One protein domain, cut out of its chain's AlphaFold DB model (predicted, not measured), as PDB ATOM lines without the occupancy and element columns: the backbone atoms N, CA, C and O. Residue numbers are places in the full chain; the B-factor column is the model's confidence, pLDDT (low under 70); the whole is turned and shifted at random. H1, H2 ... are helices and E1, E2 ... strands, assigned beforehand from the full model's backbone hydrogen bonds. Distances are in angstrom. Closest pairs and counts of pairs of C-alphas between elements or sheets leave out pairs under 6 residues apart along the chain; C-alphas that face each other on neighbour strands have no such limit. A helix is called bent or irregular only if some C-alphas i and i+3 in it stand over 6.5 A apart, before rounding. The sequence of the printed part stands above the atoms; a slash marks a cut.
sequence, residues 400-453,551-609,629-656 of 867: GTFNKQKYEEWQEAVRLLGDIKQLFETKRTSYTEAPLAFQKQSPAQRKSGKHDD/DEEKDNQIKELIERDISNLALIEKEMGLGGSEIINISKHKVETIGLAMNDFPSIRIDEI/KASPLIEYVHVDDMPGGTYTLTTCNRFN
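AT A GLANCE: This is residues 400 to 453, 551 to 609 and 629 to 656 of the 867 residues of an uncharacterized protein of bacterium (UniProt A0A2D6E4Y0). With little regular structure, this is a loose, elongated model of long loops, in which helix H1 and bent helix H2 run side by side and the two-stranded antiparallel ribbon E1-E2 lies toward one end. Residues 585 to 591 and 650 to 656 stick out. The 141 printed residues, 55 in named elements of mixed class, run H1, H2, E1, E2; radius of gyration of the C-alphas 19.3 A, spans 63 by 41 by 30 A.

IN THESE COORDINATES: Find E1, residues 604 to 609, 15.4 A, from (335.675, 550.761, 379.721). E2, residues 629 to 636, 22.8 A, ends at (338.989, 548.785, 382.346). H1, residues 404 to 421, 25.1 A, has a kink of 33 degrees near 414. H2, residues 554 to 576, assigned as one helix by its hydrogen bonds, is bent: C-alphas 564 and 567 are 6.8 A apart. Its arms are H2a, residues 554 to 564, 15.2 A, and H2b, residues 567 to 576, 14.4 A.

HOW THE PARTS SIT: In antiparallel E1 and E2, look for N 607 and O 633, 2.9 A, within hydrogen-bond range. H1 is apart from both strands. H1 touches H2a with residues 417 to 421 alone, closest C-alphas Leu 417 and Ile 558, 6.7 A, opposite ways at a shallow 28 degrees. H1 touches H2b with residues 406 to 413 alone, closest C-alphas Trp 410 and Leu 569, 6.6 A. Every O i to N i+4 pair is within hydrogen-bond range in H2a and H2b, 12 of 14 in H1.

THE WHOLE: Cuts leave C-alphas 453 and 551 19.4 A apart, 609 and 629 8.9 A. The link H2 to E1 is long, 27 residues. Look for pLDDT under 70 in 53 residues, among them 576 to 600.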
ATOM      1  N   GLY A 400     315.603 558.381 404.769       63.84
ATOM      2  CA  GLY A 400     316.465 559.448 404.248       63.84
ATOM      3  C   GLY A 400     315.726 560.554 403.485       63.84
ATOM      4  O   GLY A 400     314.498 560.664 403.518       63.84
ATOM      5  N   THR A 401     316.498 561.420 402.831       60.16
ATOM      6  CA  THR A 401     316.015 562.581 402.071       60.16
ATOM      7  C   THR A 401     315.918 562.262 400.580       60.16
ATOM      8  O   THR A 401     316.892 561.885 399.938       60.16
ATOM      9  N   PHE A 402     314.728 562.440 400.002       62.88
ATOM     10  CA  PHE A 402     314.404 562.034 398.625       62.88
ATOM     11  C   PHE A 402     314.569 563.181 397.616       62.88
ATOM     12  O   PHE A 402     313.647 563.484 396.858       62.88
ATOM     13  N   ASN A 403     315.720 563.857 397.620       70.69
ATOM     14  CA  ASN A 403     315.969 564.985 396.722       70.69
ATOM     15  C   ASN A 403     316.660 564.538 395.422       70.69
ATOM     16  O   ASN A 403     317.872 564.661 395.290       70.69
ATOM     17  N   LYS A 404     315.886 564.027 394.455       72.00
ATOM     18  CA  LYS A 404     316.411 563.526 393.168       72.00
ATOM     19  C   LYS A 404     317.269 564.554 392.418       72.00
ATOM     20  O   LYS A 404     318.293 564.185 391.857       72.00
ATOM     21  N   GLN A 405     316.889 565.831 392.459       78.50
ATOM     22  CA  GLN A 405     317.605 566.901 391.761       78.50
ATOM     23  C   GLN A 405     319.059 567.026 392.242       78.50
ATOM     24  O   GLN A 405     319.962 567.210 391.438       78.50
ATOM     25  N   LYS A 406     319.305 566.841 393.544       75.62
ATOM     26  CA  LYS A 406     320.662 566.882 394.110       75.62
ATOM     27  C   LYS A 406     321.532 565.706 393.670       75.62
ATOM     28  O   LYS A 406     322.739 565.869 393.533       75.62
ATOM     29  N   TYR A 407     320.925 564.548 393.410       71.25
ATOM     30  CA  TYR A 407     321.637 563.396 392.853       71.25
ATOM     31  C   TYR A 407     322.036 563.639 391.395       71.25
ATOM     32  O   TYR A 407     323.149 563.296 391.013       71.25
ATOM     33  N   GLU A 408     321.161 564.263 390.603       79.06
ATOM     34  CA  GLU A 408     321.472 564.651 389.221       79.06
ATOM     35  C   GLU A 408     322.574 565.731 389.188       79.06
ATOM     36  O   GLU A 408     323.535 565.591 388.438       79.06
ATOM     37  N   GLU A 409     322.513 566.736 390.074       82.19
ATOM     38  CA  GLU A 409     323.573 567.752 390.239       82.19
ATOM     39  C   GLU A 409     324.933 567.122 390.607       82.19
ATOM     40  O   GLU A 409     325.966 567.506 390.056       82.19
ATOM     41  N   TRP A 410     324.949 566.134 391.513       80.69
ATOM     42  CA  TRP A 410     326.175 565.407 391.864       80.69
ATOM     43  C   TRP A 410     326.712 564.602 390.674       80.69
ATOM     44  O   TRP A 410     327.907 564.655 390.380       80.69
ATOM     45  N   GLN A 411     325.833 563.889 389.962       78.94
ATOM     46  CA  GLN A 411     326.197 563.084 388.796       78.94
ATOM     47  C   GLN A 411     326.812 563.954 387.694       78.94
ATOM     48  O   GLN A 411     327.845 563.588 387.137       78.94
ATOM     49  N   GLU A 412     326.232 565.122 387.408       80.94
ATOM     50  CA  GLU A 412     326.769 566.067 386.424       80.94
ATOM     51  C   GLU A 412     328.138 566.627 386.830       80.94
ATOM     52  O   GLU A 412     329.035 566.704 385.989       80.94
ATOM     53  N   ALA A 413     328.334 566.963 388.110       80.56
ATOM     54  CA  ALA A 413     329.616 567.460 388.606       80.56
ATOM     55  C   ALA A 413     330.740 566.416 388.455       80.56
ATOM     56  O   ALA A 413     331.842 566.746 388.016       80.56
ATOM     57  N   VAL A 414     330.454 565.145 388.759       79.69
ATOM     58  CA  VAL A 414     331.436 564.047 388.681       79.69
ATOM     59  C   VAL A 414     331.604 563.507 387.259       79.69
ATOM     60  O   VAL A 414     332.640 562.926 386.939       79.69
ATOM     61  N   ARG A 415     330.658 563.760 386.349       80.81
ATOM     62  CA  ARG A 415     330.754 563.315 384.951       80.81
ATOM     63  C   ARG A 415     332.025 563.807 384.257       80.81
ATOM     64  O   ARG A 415     332.663 563.027 383.559       80.81
ATOM     65  N   LEU A 416     332.445 565.049 384.515       78.69
ATOM     66  CA  LEU A 416     333.710 565.597 384.001       78.69
ATOM     67  C   LEU A 416     334.930 564.796 384.480       78.69
ATOM     68  O   LEU A 416     335.870 564.565 383.718       78.69
ATOM     69  N   LEU A 417     334.906 564.345 385.737       79.69
ATOM     70  CA  LEU A 417     335.944 563.484 386.296       79.69
ATOM     71  C   LEU A 417     335.917 562.097 385.639       79.69
ATOM     72  O   LEU A 417     336.975 561.574 385.290       79.69
ATOM     73  N   GLY A 418     334.727 561.526 385.431       76.56
ATOM     74  CA  GLY A 418     334.536 560.268 384.703       76.56
ATOM     75  C   GLY A 418     335.076 560.329 383.271       76.56
ATOM     76  O   GLY A 418     335.809 559.435 382.843       76.56
ATOM     77  N   ASP A 419     334.811 561.428 382.563       80.19
ATOM     78  CA  ASP A 419     335.316 561.667 381.209       80.19
ATOM     79  C   ASP A 419     336.851 561.742 381.174       80.19
ATOM     80  O   ASP A 419     337.475 561.209 380.256       80.19
ATOM     81  N   ILE A 420     337.495 562.353 382.171       81.75
ATOM     82  CA  ILE A 420     338.965 562.421 382.254       81.75
ATOM     83  C   ILE A 420     339.560 561.076 382.677       81.75
ATOM     84  O   ILE A 420     340.572 560.647 382.123       81.75
ATOM     85  N   LYS A 421     338.913 560.346 383.593       81.19
ATOM     86  CA  LYS A 421     339.310 558.978 383.970       81.19
ATOM     87  C   LYS A 421     339.283 558.016 382.783       81.19
ATOM     88  O   LYS A 421     340.117 557.109 382.725       81.19
ATOM     89  N   GLN A 422     338.405 558.256 381.815       82.31
ATOM     90  CA  GLN A 422     338.334 557.480 380.582       82.31
ATOM     91  C   GLN A 422     339.489 557.762 379.595       82.31
ATOM     92  O   GLN A 422     339.699 556.964 378.680       82.31
ATOM     93  N   LEU A 423     340.273 558.840 379.759       84.81
ATOM     94  CA  LEU A 423     341.455 559.094 378.921       84.81
ATOM     95  C   LEU A 423     342.457 557.944 379.036       84.81
ATOM     96  O   LEU A 423     342.690 557.430 380.134       84.81
ATOM     97  N   PHE A 424     343.056 557.554 377.909       83.38
ATOM     98  CA  PHE A 424     344.194 556.630 377.882       83.38
ATOM     99  C   PHE A 424     345.437 557.266 378.520       83.38
ATOM    100  O   PHE A 424     345.618 558.475 378.428       83.38
ATOM    101  N   GLU A 425     346.318 556.444 379.102       80.81
ATOM    102  CA  GLU A 425     347.585 556.923 379.698       80.81
ATOM    103  C   GLU A 425     348.511 557.574 378.662       80.81
ATOM    104  O   GLU A 425     349.294 558.462 378.972       80.81
ATOM    105  N   THR A 426     348.390 557.155 377.402       81.94
ATOM    106  CA  THR A 426     349.092 557.749 376.266       81.94
ATOM    107  C   THR A 426     348.098 558.247 375.219       81.94
ATOM    108  O   THR A 426     347.012 557.689 375.031       81.94
ATOM    109  N   LYS A 427     348.478 559.287 374.471       83.44
ATOM    110  CA  LYS A 427     347.690 559.935 373.402       83.44
ATOM    111  C   LYS A 427     347.588 559.084 372.133       83.44
ATOM    112  O   LYS A 427     347.914 559.537 371.032       83.44
ATOM    113  N   ARG A 428     347.147 557.836 372.261       80.00
ATOM    114  CA  ARG A 428     347.162 556.848 371.174       80.00
ATOM    115  C   ARG A 428     345.965 556.921 370.229       80.00
ATOM    116  O   ARG A 428     346.103 556.636 369.039       80.00
ATOM    117  N   THR A 429     344.816 557.373 370.728       82.81
ATOM    118  CA  THR A 429     343.549 557.406 369.983       82.81
ATOM    119  C   THR A 429     342.909 558.798 369.989       82.81
ATOM    120  O   THR A 429     343.374 559.699 370.691       82.81
ATOM    121  N   SER A 430     341.879 558.998 369.170       81.88
ATOM    122  CA  SER A 430     341.104 560.244 369.067       81.88
ATOM    123  C   SER A 430     339.631 559.980 369.343       81.88
ATOM    124  O   SER A 430     339.122 558.914 369.004       81.88
ATOM    125  N   TYR A 431     338.940 560.965 369.916       79.69
ATOM    126  CA  TYR A 431     337.500 560.873 370.135       79.69
ATOM    127  C   TYR A 431     336.742 560.695 368.814       79.69
ATOM    128  O   TYR A 431     336.963 561.450 367.863       79.69
ATOM    129  N   THR A 432     335.849 559.707 368.771       69.81
ATOM    130  CA  THR A 432     334.944 559.470 367.644       69.81
ATOM    131  C   THR A 432     333.514 559.505 368.165       69.81
ATOM    132  O   THR A 432     333.144 558.701 369.019       69.81
ATOM    133  N   GLU A 433     332.701 560.436 367.662       63.22
ATOM    134  CA  GLU A 433     331.281 560.521 368.012       63.22
ATOM    135  C   GLU A 433     330.527 559.328 367.413       63.22
ATOM    136  O   GLU A 433     330.161 559.326 366.237       63.22
ATOM    137  N   ALA A 434     330.312 558.283 368.214       56.81
ATOM    138  CA  ALA A 434     329.492 557.138 367.836       56.81
ATOM    139  C   ALA A 434     328.122 557.209 368.543       56.81
ATOM    140  O   ALA A 434     328.079 557.399 369.757       56.81
ATOM    141  N   PRO A 435     326.996 557.003 367.832       51.56
ATOM    142  CA  PRO A 435     325.643 557.028 368.398       51.56
ATOM    143  C   PRO A 435     325.307 555.710 369.121       51.56
ATOM    144  O   PRO A 435     324.329 555.035 368.797       51.56
ATOM    145  N   LEU A 436     326.154 555.287 370.059       51.75
ATOM    146  CA  LEU A 436     326.014 554.027 370.791       51.75
ATOM    147  C   LEU A 436     325.598 554.278 372.242       51.75
ATOM    148  O   LEU A 436     325.870 555.332 372.807       51.75
ATOM    149  N   ALA A 437     324.952 553.280 372.853       56.41
ATOM    150  CA  ALA A 437     324.462 553.330 374.234       56.41
ATOM    151  C   ALA A 437     325.569 553.499 375.299       56.41
ATOM    152  O   ALA A 437     325.254 553.735 376.460       56.41
ATOM    153  N   PHE A 438     326.844 553.378 374.909       64.62
ATOM    154  CA  PHE A 438     328.007 553.481 375.786       64.62
ATOM    155  C   PHE A 438     329.110 554.305 375.117       64.62
ATOM    156  O   PHE A 438     329.438 554.094 373.945       64.62
ATOM    157  N   GLN A 439     329.702 555.222 375.879       69.69
ATOM    158  CA  GLN A 439     330.798 556.080 375.434       69.69
ATOM    159  C   GLN A 439     332.088 555.255 375.293       69.69
ATOM    160  O   GLN A 439     332.562 554.689 376.274       69.69
ATOM    161  N   LYS A 440     332.652 555.165 374.079       72.81
ATOM    162  CA  LYS A 440     333.846 554.339 373.780       72.81
ATOM    163  C   LYS A 440     335.172 555.013 374.159       72.81
ATOM    164  O   LYS A 440     336.107 554.331 374.579       72.81
ATOM    165  N   GLN A 441     335.253 556.334 373.992       78.12
ATOM    166  CA  GLN A 441     336.395 557.172 374.360       78.12
ATOM    167  C   GLN A 441     335.910 558.484 374.986       78.12
ATOM    168  O   GLN A 441     334.813 558.946 374.678       78.12
ATOM    169  N   SER A 442     336.765 559.111 375.795       80.56
ATOM    170  CA  SER A 442     336.519 560.443 376.353       80.56
ATOM    171  C   SER A 442     336.363 561.514 375.257       80.56
ATOM    172  O   SER A 442     337.157 561.507 374.309       80.56
ATOM    173  N   PRO A 443     335.458 562.505 375.396       79.69
ATOM    174  CA  PRO A 443     335.353 563.649 374.484       79.69
ATOM    175  C   PRO A 443     336.639 564.490 374.421       79.69
ATOM    176  O   PRO A 443     336.958 565.117 373.401       79.69
ATOM    177  N   ALA A 444     337.418 564.480 375.506       80.81
ATOM    178  CA  ALA A 444     338.691 565.183 375.609       80.81
ATOM    179  C   ALA A 444     339.854 564.442 374.919       80.81
ATOM    180  O   ALA A 444     340.929 565.016 374.757       80.81
ATOM    181  N   GLN A 445     339.655 563.201 374.458       81.94
ATOM    182  CA  GLN A 445     340.720 562.372 373.895       81.94
ATOM    183  C   GLN A 445     341.319 562.997 372.620       81.94
ATOM    184  O   GLN A 445     340.617 563.338 371.656       81.94
ATOM    185  N   ARG A 446     342.653 563.123 372.593       82.38
ATOM    186  CA  ARG A 446     343.435 563.618 371.448       82.38
ATOM    187  C   ARG A 446     344.568 562.650 371.118       82.38
ATOM    188  O   ARG A 446     345.211 562.109 372.012       82.38
ATOM    189  N   LYS A 447     344.841 562.476 369.821       81.50
ATOM    190  CA  LYS A 447     345.927 561.624 369.325       81.50
ATOM    191  C   LYS A 447     347.210 562.436 369.131       81.50
ATOM    192  O   LYS A 447     347.189 563.467 368.461       81.50
ATOM    193  N   SER A 448     348.327 561.979 369.692       83.25
ATOM    194  CA  SER A 448     349.648 562.603 369.557       83.25
ATOM    195  C   SER A 448     350.763 561.572 369.742       83.25
ATOM    196  O   SER A 448     350.967 561.046 370.833       83.25
ATOM    197  N   GLY A 449     351.500 561.289 368.671       83.06
ATOM    198  CA  GLY A 449     352.560 560.283 368.668       83.06
ATOM    199  C   GLY A 449     352.757 559.670 367.292       83.06
ATOM    200  O   GLY A 449     352.156 560.124 366.312       83.06
ATOM    201  N   LYS A 450     353.594 558.639 367.227       84.94
ATOM    202  CA  LYS A 450     353.844 557.864 366.014       84.94
ATOM    203  C   LYS A 450     353.582 556.390 366.287       84.94
ATOM    204  O   LYS A 450     353.835 555.880 367.370       84.94
ATOM    205  N   HIS A 451     353.033 555.725 365.282       84.62
ATOM    206  CA  HIS A 451     352.897 554.277 365.297       84.62
ATOM    207  C   HIS A 451     354.280 553.632 365.144       84.62
ATOM    208  O   HIS A 451     355.179 554.250 364.572       84.62
ATOM    209  N   ASP A 452     354.416 552.406 365.640       85.31
ATOM    210  CA  ASP A 452     355.644 551.616 365.534       85.31
ATOM    211  C   ASP A 452     355.923 551.177 364.087       85.31
ATOM    212  O   ASP A 452     355.044 551.239 363.217       85.31
ATOM    213  N   ASP A 453     357.129 550.684 363.829       85.38
ATOM    214  CA  ASP A 453     357.474 550.040 362.568       85.38
ATOM    215  C   ASP A 453     356.581 548.818 362.325       85.38
ATOM    216  O   ASP A 453     356.173 548.089 363.231       85.38
ATOM    217  N   ASP A 551     352.677 560.765 376.630       79.25
ATOM    218  CA  ASP A 551     351.912 560.556 377.856       79.25
ATOM    219  C   ASP A 551     350.821 561.623 377.999       79.25
ATOM    220  O   ASP A 551     350.965 562.758 377.518       79.25
ATOM    221  N   GLU A 552     349.708 561.248 378.626       79.06
ATOM    222  CA  GLU A 552     348.712 562.210 379.072       79.06
ATOM    223  C   GLU A 552     349.003 562.738 380.472       79.06
ATOM    224  O   GLU A 552     349.374 561.998 381.376       79.06
ATOM    225  N   GLU A 553     348.720 564.021 380.694       76.69
ATOM    226  CA  GLU A 553     348.800 564.644 382.025       76.69
ATOM    227  C   GLU A 553     347.528 564.381 382.851       76.69
ATOM    228  O   GLU A 553     346.997 565.257 383.536       76.69
ATOM    229  N   LYS A 554     347.005 563.160 382.761       76.75
ATOM    230  CA  LYS A 554     345.722 562.769 383.345       76.75
ATOM    231  C   LYS A 554     345.740 562.846 384.871       76.75
ATOM    232  O   LYS A 554     344.811 563.393 385.455       76.75
ATOM    233  N   ASP A 555     346.797 562.356 385.514       73.88
ATOM    234  CA  ASP A 555     346.888 562.313 386.980       73.88
ATOM    235  C   ASP A 555     346.884 563.712 387.613       73.88
ATOM    236  O   ASP A 555     346.235 563.930 388.639       73.88
ATOM    237  N   ASN A 556     347.543 564.684 386.971       76.75
ATOM    238  CA  ASN A 556     347.541 566.078 387.423       76.75
ATOM    239  C   ASN A 556     346.156 566.712 387.255       76.75
ATOM    240  O   ASN A 556     345.657 567.340 388.187       76.75
ATOM    241  N   GLN A 557     345.497 566.483 386.112       76.81
ATOM    242  CA  GLN A 557     344.140 566.979 385.862       76.81
ATOM    243  C   GLN A 557     343.129 566.376 386.842       76.81
ATOM    244  O   GLN A 557     342.316 567.105 387.403       76.81
ATOM    245  N   ILE A 558     343.201 565.065 387.096       77.75
ATOM    246  CA  ILE A 558     342.365 564.376 388.087       77.75
ATOM    247  C   ILE A 558     342.573 564.992 389.470       77.75
ATOM    248  O   ILE A 558     341.595 565.289 390.151       77.75
ATOM    249  N   LYS A 559     343.826 565.212 389.880       79.44
ATOM    250  CA  LYS A 559     344.137 565.791 391.189       79.44
ATOM    251  C   LYS A 559     343.582 567.210 391.336       79.44
ATOM    252  O   LYS A 559     342.912 567.484 392.326       79.44
ATOM    253  N   GLU A 560     343.796 568.077 390.348       80.62
ATOM    254  CA  GLU A 560     343.277 569.453 390.352       80.62
ATOM    255  C   GLU A 560     341.742 569.498 390.373       80.62
ATOM    256  O   GLU A 560     341.150 570.291 391.107       80.62
ATOM    257  N   LEU A 561     341.083 568.626 389.602       79.12
ATOM    258  CA  LEU A 561     339.623 568.520 389.571       79.12
ATOM    259  C   LEU A 561     339.047 567.986 390.877       79.12
ATOM    260  O   LEU A 561     338.076 568.551 391.375       79.12
ATOM    261  N   ILE A 562     339.653 566.949 391.460       79.06
ATOM    262  CA  ILE A 562     339.240 566.435 392.769       79.06
ATOM    263  C   ILE A 562     339.404 567.531 393.825       79.06
ATOM    264  O   ILE A 562     338.460 567.798 394.558       79.06
ATOM    265  N   GLU A 563     340.551 568.211 393.889       79.44
ATOM    266  CA  GLU A 563     340.787 569.279 394.873       79.44
ATOM    267  C   GLU A 563     339.802 570.451 394.716       79.44
ATOM    268  O   GLU A 563     339.330 570.998 395.717       79.44
ATOM    269  N   ARG A 564     339.434 570.807 393.478       78.56
ATOM    270  CA  ARG A 564     338.437 571.848 393.191       78.56
ATOM    271  C   ARG A 564     337.021 571.420 393.582       78.56
ATOM    272  O   ARG A 564     336.293 572.200 394.199       78.56
ATOM    273  N   ASP A 565     336.626 570.204 393.215       79.81
ATOM    274  CA  ASP A 565     335.224 569.785 393.253       79.81
ATOM    275  C   ASP A 565     334.849 569.096 394.573       79.81
ATOM    276  O   ASP A 565     333.683 569.149 394.957       79.81
ATOM    277  N   ILE A 566     335.805 568.561 395.347       79.25
ATOM    278  CA  ILE A 566     335.538 567.852 396.616       79.25
ATOM    279  C   ILE A 566     334.765 568.704 397.628       79.25
ATOM    280  O   ILE A 566     333.882 568.196 398.315       79.25
ATOM    281  N   SER A 567     335.041 570.011 397.686       79.69
ATOM    282  CA  SER A 567     334.337 570.929 398.590       79.69
ATOM    283  C   SER A 567     332.867 571.086 398.191       79.69
ATOM    284  O   SER A 567     331.988 571.090 399.051       79.69
ATOM    285  N   ASN A 568     332.594 571.162 396.887       80.62
ATOM    286  CA  ASN A 568     331.235 571.260 396.362       80.62
ATOM    287  C   ASN A 568     330.500 569.918 396.481       80.62
ATOM    288  O   ASN A 568     329.357 569.895 396.929       80.62
ATOM    289  N   LEU A 569     331.160 568.799 396.168       79.38
ATOM    290  CA  LEU A 569     330.594 567.454 396.296       79.38
ATOM    291  C   LEU A 569     330.237 567.129 397.751       79.38
ATOM    292  O   LEU A 569     329.152 566.611 397.988       79.38
ATOM    293  N   ALA A 570     331.074 567.510 398.722       75.69
ATOM    294  CA  ALA A 570     330.789 567.328 400.147       75.69
ATOM    295  C   ALA A 570     329.596 568.173 400.632       75.69
ATOM    296  O   ALA A 570     328.838 567.737 401.501       75.69
ATOM    297  N   LEU A 571     329.398 569.377 400.076       79.19
ATOM    298  CA  LEU A 571     328.206 570.188 400.353       79.19
ATOM    299  C   LEU A 571     326.945 569.538 399.770       79.19
ATOM    300  O   LEU A 571     325.938 569.450 400.472       79.19
ATOM    301  N   ILE A 572     327.017 569.030 398.534       77.94
ATOM    302  CA  ILE A 572     325.906 568.309 397.898       77.94
ATOM    303  C   ILE A 572     325.605 567.014 398.675       77.94
ATOM    304  O   ILE A 572     324.447 566.743 398.971       77.94
ATOM    305  N   GLU A 573     326.621 566.253 399.097       69.75
ATOM    306  CA  GLU A 573     326.483 565.026 399.901       69.75
ATOM    307  C   GLU A 573     325.875 565.288 401.278       69.75
ATOM    308  O   GLU A 573     324.983 564.564 401.722       69.75
ATOM    309  N   LYS A 574     326.250 566.393 401.927       73.06
ATOM    310  CA  LYS A 574     325.601 566.836 403.164       73.06
ATOM    311  C   LYS A 574     324.110 567.137 402.961       73.06
ATOM    312  O   LYS A 574     323.310 566.853 403.853       73.06
ATOM    313  N   GLU A 575     323.730 567.696 401.812       73.75
ATOM    314  CA  GLU A 575     322.328 567.942 401.440       73.75
ATOM    315  C   GLU A 575     321.581 566.665 401.005       73.75
ATOM    316  O   GLU A 575     320.350 566.628 401.088       73.75
ATOM    317  N   MET A 576     322.295 565.606 400.597       63.34
ATOM    318  CA  MET A 576     321.727 564.286 400.277       63.34
ATOM    319  C   MET A 576     321.239 563.519 401.517       63.34
ATOM    320  O   MET A 576     320.389 562.636 401.374       63.34
ATOM    321  N   GLY A 577     321.687 563.916 402.715       53.44
ATOM    322  CA  GLY A 577     321.246 563.410 404.018       53.44
ATOM    323  C   GLY A 577     321.931 562.118 404.468       53.44
ATOM    324  O   GLY A 577     322.700 561.500 403.743       53.44
ATOM    325  N   LEU A 578     321.663 561.707 405.711       50.97
ATOM    326  CA  LEU A 578     322.247 560.498 406.299       50.97
ATOM    327  C   LEU A 578     321.567 559.247 405.709       50.97
ATOM    328  O   LEU A 578     320.388 558.996 405.973       50.97
ATOM    329  N   GLY A 579     322.304 558.484 404.894       46.50
ATOM    330  CA  GLY A 579     321.862 557.210 404.317       46.50
ATOM    331  C   GLY A 579     321.730 556.092 405.360       46.50
ATOM    332  O   GLY A 579     322.395 556.109 406.394       46.50
ATOM    333  N   GLY A 580     320.858 555.113 405.097       40.19
ATOM    334  CA  GLY A 580     320.597 553.981 405.993       40.19
ATOM    335  C   GLY A 580     320.743 552.636 405.285       40.19
ATOM    336  O   GLY A 580     320.252 552.467 404.173       40.19
ATOM    337  N   SER A 581     321.407 551.674 405.931       36.28
ATOM    338  CA  SER A 581     321.466 550.281 405.473       36.28
ATOM    339  C   SER A 581     320.185 549.541 405.849       36.28
ATOM    340  O   SER A 581     319.720 549.636 406.986       36.28
ATOM    341  N   GLU A 582     319.632 548.770 404.915       41.38
ATOM    342  CA  GLU A 582     318.426 547.979 405.141       41.38
ATOM    343  C   GLU A 582     318.717 546.483 404.953       41.38
ATOM    344  O   GLU A 582     319.152 546.041 403.893       41.38
ATOM    345  N   ILE A 583     318.497 545.685 406.001       39.19
ATOM    346  CA  ILE A 583     318.598 544.222 405.944       39.19
ATOM    347  C   ILE A 583     317.170 543.688 405.921       39.19
ATOM    348  O   ILE A 583     316.457 543.785 406.918       39.19
ATOM    349  N   ILE A 584     316.740 543.148 404.777       43.25
ATOM    350  CA  ILE A 584     315.359 542.681 404.589       43.25
ATOM    351  C   ILE A 584     315.327 541.238 404.097       43.25
ATOM    352  O   ILE A 584     315.872 540.938 403.032       43.25
ATOM    353  N   ASN A 585     314.598 540.397 404.832       30.50
ATOM    354  CA  ASN A 585     314.122 539.088 404.397       30.50
ATOM    355  C   ASN A 585     312.638 539.210 404.033       30.50
ATOM    356  O   ASN A 585     311.841 539.663 404.851       30.50
ATOM    357  N   ILE A 586     312.263 538.822 402.813       32.38
ATOM    358  CA  ILE A 586     310.889 538.961 402.303       32.38
ATOM    359  C   ILE A 586     310.468 537.647 401.646       32.38
ATOM    360  O   ILE A 586     311.226 537.057 400.883       32.38
ATOM    361  N   SER A 587     309.248 537.192 401.931       26.47
ATOM    362  CA  SER A 587     308.691 535.924 401.435       26.47
ATOM    363  C   SER A 587     308.028 536.015 400.051       26.47
ATOM    364  O   SER A 587     307.589 535.002 399.510       26.47
ATOM    365  N   LYS A 588     307.934 537.216 399.471       33.28
ATOM    366  CA  LYS A 588     307.368 537.473 398.136       33.28
ATOM    367  C   LYS A 588     308.297 538.399 397.343       33.28
ATOM    368  O   LYS A 588     309.479 538.107 397.223       33.28
ATOM    369  N   HIS A 589     307.808 539.498 396.780       27.83
ATOM    370  CA  HIS A 589     308.649 540.369 395.963       27.83
ATOM    371  C   HIS A 589     309.436 541.342 396.838       27.83
ATOM    372  O   HIS A 589     308.861 542.208 397.492       27.83
ATOM    373  N   LYS A 590     310.762 541.201 396.818       47.62
ATOM    374  CA  LYS A 590     311.691 542.237 397.260       47.62
ATOM    375  C   LYS A 590     312.133 543.018 396.030       47.62
ATOM    376  O   LYS A 590     312.968 542.543 395.269       47.62
ATOM    377  N   VAL A 591     311.526 544.180 395.813       46.94
ATOM    378  CA  VAL A 591     312.031 545.164 394.851       46.94
ATOM    379  C   VAL A 591     312.748 546.219 395.673       46.94
ATOM    380  O   VAL A 591     312.118 547.085 396.271       46.94
ATOM    381  N   GLU A 592     314.062 546.067 395.783       52.69
ATOM    382  CA  GLU A 592     314.925 546.962 396.545       52.69
ATOM    383  C   GLU A 592     315.761 547.758 395.548       52.69
ATOM    384  O   GLU A 592     316.669 547.229 394.910       52.69
ATOM    385  N   THR A 593     315.396 549.024 395.371       46.38
ATOM    386  CA  THR A 593     316.188 549.982 394.600       46.38
ATOM    387  C   THR A 593     317.044 550.754 395.592       46.38
ATOM    388  O   THR A 593     316.520 551.556 396.363       46.38
ATOM    389  N   ILE A 594     318.346 550.481 395.597       50.88
ATOM    390  CA  ILE A 594     319.318 551.196 396.428       50.88
ATOM    391  C   ILE A 594     319.900 552.330 395.579       50.88
ATOM    392  O   ILE A 594     320.484 552.074 394.527       50.88
ATOM    393  N   GLY A 595     319.656 553.572 396.007       44.28
ATOM    394  CA  GLY A 595     320.052 554.796 395.301       44.28
ATOM    395  C   GLY A 595     318.929 555.446 394.481       44.28
ATOM    396  O   GLY A 595     317.999 554.782 394.025       44.28
ATOM    397  N   LEU A 596     318.991 556.776 394.313       59.91
ATOM    398  CA  LEU A 596     318.001 557.560 393.548       59.91
ATOM    399  C   LEU A 596     318.379 557.760 392.069       59.91
ATOM    400  O   LEU A 596     317.507 558.074 391.258       59.91
ATOM    401  N   ALA A 597     319.655 557.567 391.723       57.41
ATOM    402  CA  ALA A 597     320.196 557.661 390.369       57.41
ATOM    403  C   ALA A 597     321.075 556.433 390.077       57.41
ATOM    404  O   ALA A 597     321.790 555.959 390.960       57.41
ATOM    405  N   MET A 598     321.001 555.904 388.853       60.34
ATOM    406  CA  MET A 598     321.851 554.794 388.405       60.34
ATOM    407  C   MET A 598     323.214 555.324 387.963       60.34
ATOM    408  O   MET A 598     323.270 556.324 387.255       60.34
ATOM    409  N   ASN A 599     324.292 554.645 388.362       63.59
ATOM    410  CA  ASN A 599     325.640 554.988 387.917       63.59
ATOM    411  C   ASN A 599     325.799 554.567 386.451       63.59
ATOM    412  O   ASN A 599     325.775 553.372 386.149       63.59
ATOM    413  N   ASP A 600     325.922 555.540 385.554       68.50
ATOM    414  CA  ASP A 600     326.085 555.353 384.111       68.50
ATOM    415  C   ASP A 600     327.470 555.792 383.608       68.50
ATOM    416  O   ASP A 600     327.682 555.923 382.399       68.50
ATOM    417  N   PHE A 601     328.430 555.989 384.517       76.00
ATOM    418  CA  PHE A 601     329.793 556.353 384.151       76.00
ATOM    419  C   PHE A 601     330.464 555.253 383.308       76.00
ATOM    420  O   PHE A 601     330.266 554.056 383.550       76.00
ATOM    421  N   PRO A 602     331.279 555.634 382.307       68.06
ATOM    422  CA  PRO A 602     331.909 554.673 381.417       68.06
ATOM    423  C   PRO A 602     332.898 553.782 382.181       68.06
ATOM    424  O   PRO A 602     333.866 554.260 382.767       68.06
ATOM    425  N   SER A 603     332.675 552.468 382.127       73.12
ATOM    426  CA  SER A 603     333.488 551.454 382.819       73.12
ATOM    427  C   SER A 603     334.623 550.871 381.969       73.12
ATOM    428  O   SER A 603     335.471 550.128 382.470       73.12
ATOM    429  N   ILE A 604     334.663 551.213 380.679       79.00
ATOM    430  CA  ILE A 604     335.675 550.761 379.721       79.00
ATOM    431  C   ILE A 604     336.132 551.914 378.819       79.00
ATOM    432  O   ILE A 604     335.380 552.851 378.534       79.00
ATOM    433  N   ARG A 605     337.367 551.819 378.322       80.44
ATOM    434  CA  ARG A 605     337.901 552.657 377.238       80.44
ATOM    435  C   ARG A 605     338.393 551.766 376.100       80.44
ATOM    436  O   ARG A 605     338.991 550.717 376.348       80.44
ATOM    437  N   ILE A 606     338.102 552.155 374.858       83.00
ATOM    438  CA  ILE A 606     338.356 551.328 373.668       83.00
ATOM    439  C   ILE A 606     339.221 552.089 372.659       83.00
ATOM    440  O   ILE A 606     338.872 553.188 372.230       83.00
ATOM    441  N   ASP A 607     340.318 551.476 372.223       82.19
ATOM    442  CA  ASP A 607     341.087 551.909 371.056       82.19
ATOM    443  C   ASP A 607     340.836 550.931 369.903       82.19
ATOM    444  O   ASP A 607     341.266 549.782 369.965       82.19
ATOM    445  N   GLU A 608     340.127 551.359 368.855       81.94
ATOM    446  CA  GLU A 608     339.642 550.480 367.772       81.94
ATOM    447  C   GLU A 608     340.764 549.767 366.994       81.94
ATOM    448  O   GLU A 608     340.540 548.703 366.416       81.94
ATOM    449  N   ILE A 609     341.976 550.328 367.010       84.06
ATOM    450  CA  ILE A 609     343.175 549.785 366.352       84.06
ATOM    451  C   ILE A 609     344.284 549.434 367.359       84.06
ATOM    452  O   ILE A 609     345.466 549.384 367.007       84.06
ATOM    453  N   LYS A 629     346.316 541.796 361.272       85.69
ATOM    454  CA  LYS A 629     345.268 542.820 361.218       85.69
ATOM    455  C   LYS A 629     345.084 543.500 362.571       85.69
ATOM    456  O   LYS A 629     345.137 542.851 363.615       85.69
ATOM    457  N   ALA A 630     344.860 544.814 362.536       85.81
ATOM    458  CA  ALA A 630     344.547 545.588 363.730       85.81
ATOM    459  C   ALA A 630     343.163 545.203 364.289       85.81
ATOM    460  O   ALA A 630     342.219 544.957 363.532       85.81
ATOM    461  N   SER A 631     343.063 545.152 365.611       85.81
ATOM    462  CA  SER A 631     341.864 544.817 366.381       85.81
ATOM    463  C   SER A 631     341.760 545.714 367.623       85.81
ATOM    464  O   SER A 631     342.776 546.289 368.030       85.81
ATOM    465  N   PRO A 632     340.568 545.853 368.228       85.69
ATOM    466  CA  PRO A 632     340.389 546.757 369.356       85.69
ATOM    467  C   PRO A 632     341.184 546.355 370.609       85.69
ATOM    468  O   PRO A 632     341.244 545.182 370.978       85.69
ATOM    469  N   LEU A 633     341.745 547.342 371.310       84.44
ATOM    470  CA  LEU A 633     342.236 547.214 372.684       84.44
ATOM    471  C   LEU A 633     341.174 547.753 373.637       84.44
ATOM    472  O   LEU A 633     340.720 548.884 373.479       84.44
ATOM    473  N   ILE A 634     340.796 546.939 374.618       84.38
ATOM    474  CA  ILE A 634     339.820 547.289 375.649       84.38
ATOM    475  C   ILE A 634     340.550 547.296 376.985       84.38
ATOM    476  O   ILE A 634     341.229 546.326 377.321       84.38
ATOM    477  N   GLU A 635     340.396 548.379 377.735       81.94
ATOM    478  CA  GLU A 635     340.938 548.523 379.083       81.94
ATOM    479  C   GLU A 635     339.825 548.924 380.050       81.94
ATOM    480  O   GLU A 635     338.918 549.687 379.695       81.94
ATOM    481  N   TYR A 636     339.902 548.406 381.275       81.69
ATOM    482  CA  TYR A 636     338.989 548.785 382.346       81.69
ATOM    483  C   TYR A 636     339.295 550.197 382.835       81.69
ATOM    484  O   TYR A 636     340.455 550.577 383.000       81.69
ATOM    485  N   VAL A 637     338.236 550.955 383.100       79.56
ATOM    486  CA  VAL A 637     338.311 552.261 383.750       79.56
ATOM    487  C   VAL A 637     337.723 552.107 385.142       79.56
ATOM    488  O   VAL A 637     336.650 551.532 385.313       79.56
ATOM    489  N   HIS A 638     338.439 552.605 386.147       76.69
ATOM    490  CA  HIS A 638     337.906 552.663 387.498       76.69
ATOM    491  C   HIS A 638     336.716 553.627 387.534       76.69
ATOM    492  O   HIS A 638     336.871 554.817 387.247       76.69
ATOM    493  N   VAL A 639     335.550 553.109 387.909       73.94
ATOM    494  CA  VAL A 639     334.335 553.897 388.115       73.94
ATOM    495  C   VAL A 639     334.237 554.249 389.592       73.94
ATOM    496  O   VAL A 639     334.403 553.378 390.440       73.94
ATOM    497  N   ASP A 640     333.984 555.518 389.898       71.19
ATOM    498  CA  ASP A 640     333.757 555.935 391.279       71.19
ATOM    499  C   ASP A 640     332.365 555.520 391.746       71.19
ATOM    500  O   ASP A 640     331.381 555.620 391.002       71.19
ATOM    501  N   ASP A 641     332.287 555.087 393.000       69.56
ATOM    502  CA  ASP A 641     331.019 554.800 393.647       69.56
ATOM    503  C   ASP A 641     330.232 556.099 393.819       69.56
ATOM    504  O   ASP A 641     330.693 557.064 394.433       69.56
ATOM    505  N   MET A 642     329.013 556.123 393.284       69.75
ATOM    506  CA  MET A 642     328.090 557.209 393.588       69.75
ATOM    507  C   MET A 642     327.603 557.076 395.036       69.75
ATOM    508  O   MET A 642     327.422 555.951 395.514       69.75
ATOM    509  N   PRO A 643     327.249 558.181 395.714       61.03
ATOM    510  CA  PRO A 643     326.689 558.180 397.073       61.03
ATOM    511  C   PRO A 643     325.278 557.547 397.181       61.03
ATOM    512  O   PRO A 643     324.547 557.786 398.136       61.03
ATOM    513  N   GLY A 644     324.878 556.703 396.221       58.53
ATOM    514  CA  GLY A 644     323.596 555.998 396.155       58.53
ATOM    515  C   GLY A 644     323.507 554.719 396.993       58.53
ATOM    516  O   GLY A 644     322.444 554.108 397.024       58.53
ATOM    517  N   GLY A 645     324.572 554.333 397.698       58.97
ATOM    518  CA  GLY A 645     324.609 553.145 398.552       58.97
ATOM    519  C   GLY A 645     324.923 551.849 397.796       58.97
ATOM    520  O   GLY A 645     324.604 551.686 396.622       58.97
ATOM    521  N   THR A 646     325.555 550.908 398.497       59.84
ATOM    522  CA  THR A 646     326.016 549.625 397.944       59.84
ATOM    523  C   THR A 646     325.143 548.485 398.456       59.84
ATOM    524  O   THR A 646     324.897 548.377 399.659       59.84
ATOM    525  N   TYR A 647     324.706 547.595 397.560       66.06
ATOM    526  CA  TYR A 647     324.083 546.332 397.956       66.06
ATOM    527  C   TYR A 647     325.138 545.229 398.072       66.06
ATOM    528  O   TYR A 647     325.619 544.716 397.064       66.06
ATOM    529  N   THR A 648     325.466 544.832 399.302       63.41
ATOM    530  CA  THR A 648     326.392 543.721 399.561       63.41
ATOM    531  C   THR A 648     325.637 542.551 400.175       63.41
ATOM    532  O   THR A 648     325.196 542.616 401.322       63.41
ATOM    533  N   LEU A 649     325.515 541.456 399.423       69.00
ATOM    534  CA  LEU A 649     324.911 540.216 399.904       69.00
ATOM    535  C   LEU A 649     325.987 539.168 400.198       69.00
ATOM    536  O   LEU A 649     326.412 538.420 399.319       69.00
ATOM    537  N   THR A 650     326.388 539.075 401.463       58.59
ATOM    538  CA  THR A 650     327.317 538.039 401.932       58.59
ATOM    539  C   THR A 650     326.532 536.855 402.480       58.59
ATOM    540  O   THR A 650     325.901 536.937 403.532       58.59
ATOM    541  N   THR A 651     326.573 535.728 401.774       63.66
ATOM    542  CA  THR A 651     325.905 534.483 402.180       63.66
ATOM    543  C   THR A 651     326.948 533.440 402.566       63.66
ATOM    544  O   THR A 651     327.575 532.812 401.722       63.66
ATOM    545  N   CYS A 652     327.148 533.238 403.870       61.25
ATOM    546  CA  CYS A 652     328.272 532.433 404.366       61.25
ATOM    547  C   CYS A 652     328.138 530.918 404.134       61.25
ATOM    548  O   CYS A 652     329.130 530.205 404.237       61.25
ATOM    549  N   ASN A 653     326.930 530.410 403.876       47.91
ATOM    550  CA  ASN A 653     326.692 528.968 403.738       47.91
ATOM    551  C   ASN A 653     326.215 528.591 402.329       47.91
ATOM    552  O   ASN A 653     326.833 527.781 401.642       47.91
ATOM    553  N   ARG A 654     325.099 529.174 401.879       60.88
ATOM    554  CA  ARG A 654     324.520 528.891 400.565       60.88
ATOM    555  C   ARG A 654     323.673 530.063 400.096       60.88
ATOM    556  O   ARG A 654     322.835 530.547 400.851       60.88
ATOM    557  N   PHE A 655     323.831 530.432 398.830       76.88
ATOM    558  CA  PHE A 655     322.929 531.330 398.120       76.88
ATOM    559  C   PHE A 655     322.137 530.534 397.087       76.88
ATOM    560  O   PHE A 655     322.727 529.851 396.253       76.88
ATOM    561  N   ASN A 656     320.809 530.568 397.165       69.56
ATOM    562  CA  ASN A 656     319.934 529.880 396.220       69.56
ATOM    563  C   ASN A 656     319.018 530.910 395.563       69.56
ATOM    564  O   ASN A 656     318.241 531.565 396.256       69.56
TER     565      ASN A 656